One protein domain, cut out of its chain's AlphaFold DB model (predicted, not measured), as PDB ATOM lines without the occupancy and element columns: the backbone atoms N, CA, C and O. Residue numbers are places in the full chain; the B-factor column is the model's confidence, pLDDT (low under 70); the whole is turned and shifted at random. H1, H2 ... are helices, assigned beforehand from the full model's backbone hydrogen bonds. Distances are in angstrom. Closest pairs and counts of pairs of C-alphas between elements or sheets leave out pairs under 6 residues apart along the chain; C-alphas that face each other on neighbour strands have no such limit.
ATOM      1  N   VAL A 114      -3.949 -82.354 -64.041       91.75
ATOM      2  CA  VAL A 114      -3.666 -80.908 -64.035       91.75
ATOM      3  C   VAL A 114      -4.677 -80.232 -63.126       91.75
ATOM      4  O   VAL A 114      -5.870 -80.486 -63.243       91.75
ATOM      5  N   ALA A 115      -4.198 -79.453 -62.153       88.31
ATOM      6  CA  ALA A 115      -5.025 -78.895 -61.076       88.31
ATOM      7  C   ALA A 115      -5.855 -79.963 -60.313       88.31
ATOM      8  O   ALA A 115      -6.927 -79.708 -59.783       88.31
ATOM      9  N   GLY A 116      -5.395 -81.217 -60.260       88.12
ATOM     10  CA  GLY A 116      -6.173 -82.314 -59.664       88.12
ATOM     11  C   GLY A 116      -7.368 -82.787 -60.510       88.12
ATOM     12  O   GLY A 116      -8.118 -83.652 -60.063       88.12
ATOM     13  N   ILE A 117      -7.533 -82.275 -61.732       92.19
ATOM     14  CA  ILE A 117      -8.474 -82.791 -62.727       92.19
ATOM     15  C   ILE A 117      -7.813 -83.987 -63.415       92.19
ATOM     16  O   ILE A 117      -6.773 -83.857 -64.059       92.19
ATOM     17  N   LEU A 118      -8.421 -85.162 -63.263       92.56
ATOM     18  CA  LEU A 118      -7.994 -86.389 -63.934       92.56
ATOM     19  C   LEU A 118      -8.601 -86.472 -65.339       92.56
ATOM     20  O   LEU A 118      -9.654 -85.887 -65.596       92.56
ATOM     21  N   GLN A 119      -7.999 -87.281 -66.215       94.00
ATOM     22  CA  GLN A 119      -8.568 -87.577 -67.536       94.00
ATOM     23  C   GLN A 119     -10.015 -88.076 -67.427       94.00
ATOM     24  O   GLN A 119     -10.895 -87.566 -68.110       94.00
ATOM     25  N   LYS A 120     -10.283 -88.987 -66.483       93.06
ATOM     26  CA  LYS A 120     -11.637 -89.477 -66.201       93.06
ATOM     27  C   LYS A 120     -12.610 -88.350 -65.837       93.06
ATOM     28  O   LYS A 120     -13.722 -88.334 -66.338       93.06
ATOM     29  N   THR A 121     -12.194 -87.389 -65.007       92.94
ATOM     30  CA  THR A 121     -13.034 -86.241 -64.628       92.94
ATOM     31  C   THR A 121     -13.377 -85.376 -65.837       92.94
ATOM     32  O   THR A 121     -14.520 -84.947 -65.982       92.94
ATOM     33  N   LEU A 122     -12.394 -85.134 -66.712       95.44
ATOM     34  CA  LEU A 122     -12.602 -84.421 -67.967       95.44
ATOM     35  C   LEU A 122     -13.594 -85.172 -68.864       95.44
ATOM     36  O   LEU A 122     -14.557 -84.573 -69.340       95.44
ATOM     37  N   ASP A 123     -13.384 -86.472 -69.065       94.94
ATOM     38  CA  ASP A 123     -14.232 -87.305 -69.918       94.94
ATOM     39  C   ASP A 123     -15.667 -87.395 -69.383       94.94
ATOM     40  O   ASP A 123     -16.610 -87.173 -70.141       94.94
ATOM     41  N   ASP A 124     -15.841 -87.618 -68.077       93.94
ATOM     42  CA  ASP A 124     -17.148 -87.692 -67.418       93.94
ATOM     43  C   ASP A 124     -17.924 -86.374 -67.541       93.94
ATOM     44  O   ASP A 124     -19.154 -86.383 -67.526       93.94
ATOM     45  N   ALA A 125     -17.242 -85.230 -67.623       95.94
ATOM     46  CA  ALA A 125     -17.858 -83.912 -67.757       95.94
ATOM     47  C   ALA A 125     -18.180 -83.515 -69.205       95.94
ATOM     48  O   ALA A 125     -18.949 -82.565 -69.427       95.94
ATOM     49  N   ARG A 126     -17.645 -84.234 -70.202       95.12
ATOM     50  CA  ARG A 126     -18.011 -84.015 -71.606       95.12
ATOM     51  C   ARG A 126     -19.510 -84.265 -71.771       95.12
ATOM     52  O   ARG A 126     -20.038 -85.303 -71.394       95.12
ATOM     53  N   GLY A 127     -20.210 -83.275 -72.313       93.56
ATOM     54  CA  GLY A 127     -21.665 -83.302 -72.480       93.56
ATOM     55  C   GLY A 127     -22.453 -82.602 -71.369       93.56
ATOM     56  O   GLY A 127     -23.594 -82.228 -71.614       93.56
ATOM     57  N   ARG A 128     -21.856 -82.343 -70.196       95.69
ATOM     58  CA  ARG A 128     -22.460 -81.477 -69.162       95.69
ATOM     59  C   ARG A 128     -21.874 -80.072 -69.149       95.69
ATOM     60  O   ARG A 128     -22.602 -79.112 -68.923       95.69
ATOM     61  N   VAL A 129     -20.576 -79.953 -69.422       96.50
ATOM     62  CA  VAL A 129     -19.874 -78.667 -69.432       96.50
ATOM     63  C   VAL A 129     -19.652 -78.205 -70.877       96.50
ATOM     64  O   VAL A 129     -18.929 -78.869 -71.631       96.50
ATOM     65  N   PRO A 130     -20.258 -77.078 -71.296       95.38
ATOM     66  CA  PRO A 130     -20.047 -76.520 -72.627       95.38
ATOM     67  C   PRO A 130     -18.578 -76.157 -72.873       95.38
ATOM     68  O   PRO A 130     -17.871 -75.714 -71.973       95.38
ATOM     69  N   GLY A 131     -18.111 -76.323 -74.114       93.88
ATOM     70  CA  GLY A 131     -16.775 -75.880 -74.526       93.88
ATOM     71  C   GLY A 131     -15.623 -76.853 -74.248       93.88
ATOM     72  O   GLY A 131     -14.497 -76.557 -74.638       93.88
ATOM     73  N   LEU A 132     -15.862 -78.031 -73.658       94.56
ATOM     74  CA  LEU A 132     -14.799 -79.024 -73.403       94.56
ATOM     75  C   LEU A 132     -14.394 -79.869 -74.624       94.56
ATOM     76  O   LEU A 132     -13.406 -80.595 -74.567       94.56
ATOM     77  N   GLY A 133     -15.129 -79.796 -75.739       89.81
ATOM     78  CA  GLY A 133     -14.960 -80.717 -76.874       89.81
ATOM     79  C   GLY A 133     -13.597 -80.666 -77.579       89.81
ATOM     80  O   GLY A 133     -13.246 -81.606 -78.286       89.81
ATOM     81  N   ARG A 134     -12.819 -79.591 -77.395       91.88
ATOM     82  CA  ARG A 134     -11.482 -79.440 -77.997       91.88
ATOM     83  C   ARG A 134     -10.342 -79.900 -77.085       91.88
ATOM     84  O   ARG A 134      -9.266 -80.195 -77.595       91.88
ATOM     85  N   SER A 135     -10.569 -79.982 -75.776       95.50
ATOM     86  CA  SER A 135      -9.544 -80.355 -74.798       95.50
ATOM     87  C   SER A 135      -9.477 -81.879 -74.694       95.50
ATOM     88  O   SER A 135     -10.436 -82.531 -74.263       95.50
ATOM     89  N   ARG A 136      -8.365 -82.469 -75.145       93.94
ATOM     90  CA  ARG A 136      -8.190 -83.931 -75.179       93.94
ATOM     91  C   ARG A 136      -7.734 -84.448 -73.826       93.94
ATOM     92  O   ARG A 136      -8.258 -85.462 -73.369       93.94
ATOM     93  N   THR A 137      -6.826 -83.712 -73.195       95.00
ATOM     94  CA  THR A 137      -6.237 -84.005 -71.889       95.00
ATOM     95  C   THR A 137      -6.489 -82.868 -70.895       95.00
ATOM     96  O   THR A 137      -6.774 -81.745 -71.320       95.00
ATOM     97  N   PRO A 138      -6.362 -83.102 -69.573       95.56
ATOM     98  CA  PRO A 138      -6.459 -82.033 -68.579       95.56
ATOM     99  C   PRO A 138      -5.484 -80.869 -68.811       95.56
ATOM    100  O   PRO A 138      -5.811 -79.732 -68.483       95.56
ATOM    101  N   GLY A 139      -4.315 -81.122 -69.412       95.06
ATOM    102  CA  GLY A 139      -3.347 -80.076 -69.765       95.06
ATOM    103  C   GLY A 139      -3.801 -79.140 -70.884       95.06
ATOM    104  O   GLY A 139      -3.290 -78.030 -70.980       95.06
ATOM    105  N   ASP A 140      -4.799 -79.542 -71.674       95.25
ATOM    106  CA  ASP A 140      -5.376 -78.721 -72.744       95.25
ATOM    107  C   ASP A 140      -6.504 -77.801 -72.240       95.25
ATOM    108  O   ASP A 140      -7.197 -77.163 -73.039       95.25
ATOM    109  N   LEU A 141      -6.778 -77.795 -70.932       95.44
ATOM    110  CA  LEU A 141      -7.840 -76.988 -70.345       95.44
ATOM    111  C   LEU A 141      -7.348 -75.570 -70.075       95.44
ATOM    112  O   LEU A 141      -6.434 -75.350 -69.278       95.44
ATOM    113  N   THR A 142      -8.030 -74.602 -70.672       95.62
ATOM    114  CA  THR A 142      -7.914 -73.190 -70.293       95.62
ATOM    115  C   THR A 142      -8.383 -72.977 -68.847       95.62
ATOM    116  O   THR A 142      -9.209 -73.755 -68.356       95.62
ATOM    117  N   PRO A 143      -7.925 -71.915 -68.159       94.75
ATOM    118  CA  PRO A 143      -8.387 -71.597 -66.807       94.75
ATOM    119  C   PRO A 143      -9.918 -71.540 -66.676       94.75
ATOM    120  O   PRO A 143     -10.471 -72.094 -65.730       94.75
ATOM    121  N   ASP A 144     -10.618 -70.973 -67.663       95.25
ATOM    122  CA  ASP A 144     -12.085 -70.888 -67.656       95.25
ATOM    123  C   ASP A 144     -12.758 -72.263 -67.761       95.25
ATOM    124  O   ASP A 144     -13.759 -72.534 -67.094       95.25
ATOM    125  N   GLN A 145     -12.192 -73.177 -68.556       96.38
ATOM    126  CA  GLN A 145     -12.683 -74.554 -68.639       96.38
ATOM    127  C   GLN A 145     -12.427 -75.326 -67.340       96.38
ATOM    128  O   GLN A 145     -13.279 -76.112 -66.921       96.38
ATOM    129  N   GLN A 146     -11.290 -75.088 -66.676       95.88
ATOM    130  CA  GLN A 146     -11.016 -75.658 -65.353       95.88
ATOM    131  C   GLN A 146     -12.038 -75.145 -64.329       95.88
ATOM    132  O   GLN A 146     -12.647 -75.944 -63.616       95.88
ATOM    133  N   ALA A 147     -12.315 -73.838 -64.317       94.12
ATOM    134  CA  ALA A 147     -13.345 -73.235 -63.469       94.12
ATOM    135  C   ALA A 147     -14.722 -73.875 -63.699       94.12
ATOM    136  O   ALA A 147     -15.432 -74.218 -62.750       94.12
ATOM    137  N   ALA A 148     -15.096 -74.071 -64.966       95.94
ATOM    138  CA  ALA A 148     -16.364 -74.684 -65.338       95.94
ATOM    139  C   ALA A 148     -16.473 -76.142 -64.854       95.94
ATOM    140  O   ALA A 148     -17.530 -76.542 -64.363       95.94
ATOM    141  N   LEU A 149     -15.380 -76.913 -64.909       96.44
ATOM    142  CA  LEU A 149     -15.318 -78.269 -64.357       96.44
ATOM    143  C   LEU A 149     -15.507 -78.292 -62.837       96.44
ATOM    144  O   LEU A 149     -16.264 -79.122 -62.332       96.44
ATOM    145  N   TYR A 150     -14.886 -77.370 -62.099       96.31
ATOM    146  CA  TYR A 150     -15.115 -77.274 -60.653       96.31
ATOM    147  C   TYR A 150     -16.553 -76.879 -60.316       96.31
ATOM    148  O   TYR A 150     -17.134 -77.431 -59.381       96.31
ATOM    149  N   ARG A 151     -17.159 -75.966 -61.087       96.88
ATOM    150  CA  ARG A 151     -18.576 -75.604 -60.922       96.88
ATOM    151  C   ARG A 151     -19.498 -76.796 -61.192       96.88
ATOM    152  O   ARG A 151     -20.429 -77.006 -60.419       96.88
ATOM    153  N   ASP A 152     -19.233 -77.602 -62.225       97.12
ATOM    154  CA  ASP A 152     -19.974 -78.850 -62.490       97.12
ATOM    155  C   ASP A 152     -19.813 -79.856 -61.347       97.12
ATOM    156  O   ASP A 152     -20.800 -80.397 -60.850       97.12
ATOM    157  N   TYR A 153     -18.585 -80.052 -60.865       96.44
ATOM    158  CA  TYR A 153     -18.323 -80.920 -59.722       96.44
ATOM    159  C   TYR A 153     -19.113 -80.483 -58.481       96.44
ATOM    160  O   TYR A 153     -19.795 -81.296 -57.859       96.44
ATOM    161  N   LEU A 154     -19.066 -79.194 -58.133       97.31
ATOM    162  CA  LEU A 154     -19.785 -78.650 -56.981       97.31
ATOM    163  C   LEU A 154     -21.302 -78.692 -57.176       97.31
ATOM    164  O   LEU A 154     -22.022 -78.964 -56.219       97.31
ATOM    165  N   ASN A 155     -21.800 -78.510 -58.401       97.44
ATOM    166  CA  ASN A 155     -23.211 -78.732 -58.719       97.44
ATOM    167  C   ASN A 155     -23.652 -80.154 -58.399       97.44
ATOM    168  O   ASN A 155     -24.713 -80.341 -57.812       97.44
ATOM    169  N   GLN A 156     -22.840 -81.148 -58.748       96.19
ATOM    170  CA  GLN A 156     -23.137 -82.543 -58.440       96.19
ATOM    171  C   GLN A 156     -23.007 -82.827 -56.938       96.19
ATOM    172  O   GLN A 156     -23.898 -83.430 -56.338       96.19
ATOM    173  N   ALA A 157     -21.926 -82.359 -56.309       96.44
ATOM    174  CA  ALA A 157     -21.655 -82.600 -54.894       96.44
ATOM    175  C   ALA A 157     -22.689 -81.939 -53.966       96.44
ATOM    176  O   ALA A 157     -23.047 -82.504 -52.931       96.44
ATOM    177  N   LEU A 158     -23.194 -80.768 -54.357       97.56
ATOM    178  CA  LEU A 158     -24.187 -79.980 -53.628       97.56
ATOM    179  C   LEU A 158     -25.557 -79.991 -54.318       97.56
ATOM    180  O   LEU A 158     -26.374 -79.110 -54.061       97.56
ATOM    181  N   ALA A 159     -25.858 -80.988 -55.160       97.62
ATOM    182  CA  ALA A 159     -27.103 -81.033 -55.938       97.62
ATOM    183  C   ALA A 159     -28.364 -80.898 -55.066       97.62
ATOM    184  O   ALA A 159     -29.356 -80.302 -55.475       97.62
TER     185      ALA A 159
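This is residues 114 to 159 of the 262 residues of an uncharacterized protein of Magnetospirillum molischianum DSM 120 (UniProt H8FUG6). A longer helix, H2, and a short helix, H1, set at a steep angle to it, are joined by a long loop, residues 126 to 142, that arches from the end of H1 to the beginning of H2. The end of H2 and the two residues after it, residues 154 to 159, stick out from the rest. The printed part has 46 residues, with two named helices in the order H1, H2 and no named strand. Its class is all helix, though under half of the residues, 22 of 46, are in named elements. The whole is compact, with a radius of gyration of the C-alphas of 9.6 A, and spans 27 by 20 by 19 A.

H1, residues 119 to 125, and H2, residues 143 to 157, only just touch, with 3 pairs of C-alphas within 8 A. Their closest C-alphas are those of Ala 125 and Leu 149, 7.1 A apart. H2 touches H1 with residues 149 to 152 alone. Their lines stand at a steep tilt of 68 degrees, only just short of about perpendicular, and they run the same way. Their centres are 11.4 A apart. In H1 and H2 every O i to N i+4 pair is within hydrogen-bond range.

H1 begins at C-alpha 119 at (-8.568, -87.577, -67.536) and ends at residue 125, 10.0 A from first to last C-alpha. Between the helices, residues 132 to 134 and 138 to 140 are short runs of helix that bear no name. H2 runs 21.0 A from C-alpha 143 at (-8.387, -71.597, -66.807) to C-alpha 157 at (-21.655, -82.600, -54.894).

The two C-alphas farthest apart are those of Asp 140 and Ala 159, 27.6 A. The printed part has no cut. The link from H1 to H2, 17 residues, is long, and its C-alphas lie 7 to 12 A from the mean of all C-alphas. Residues 154 to 159, of which 154 to 157 belong to H2, stand free. The mean pLDDT of the printed part is 94.8, and no printed residue is under 70.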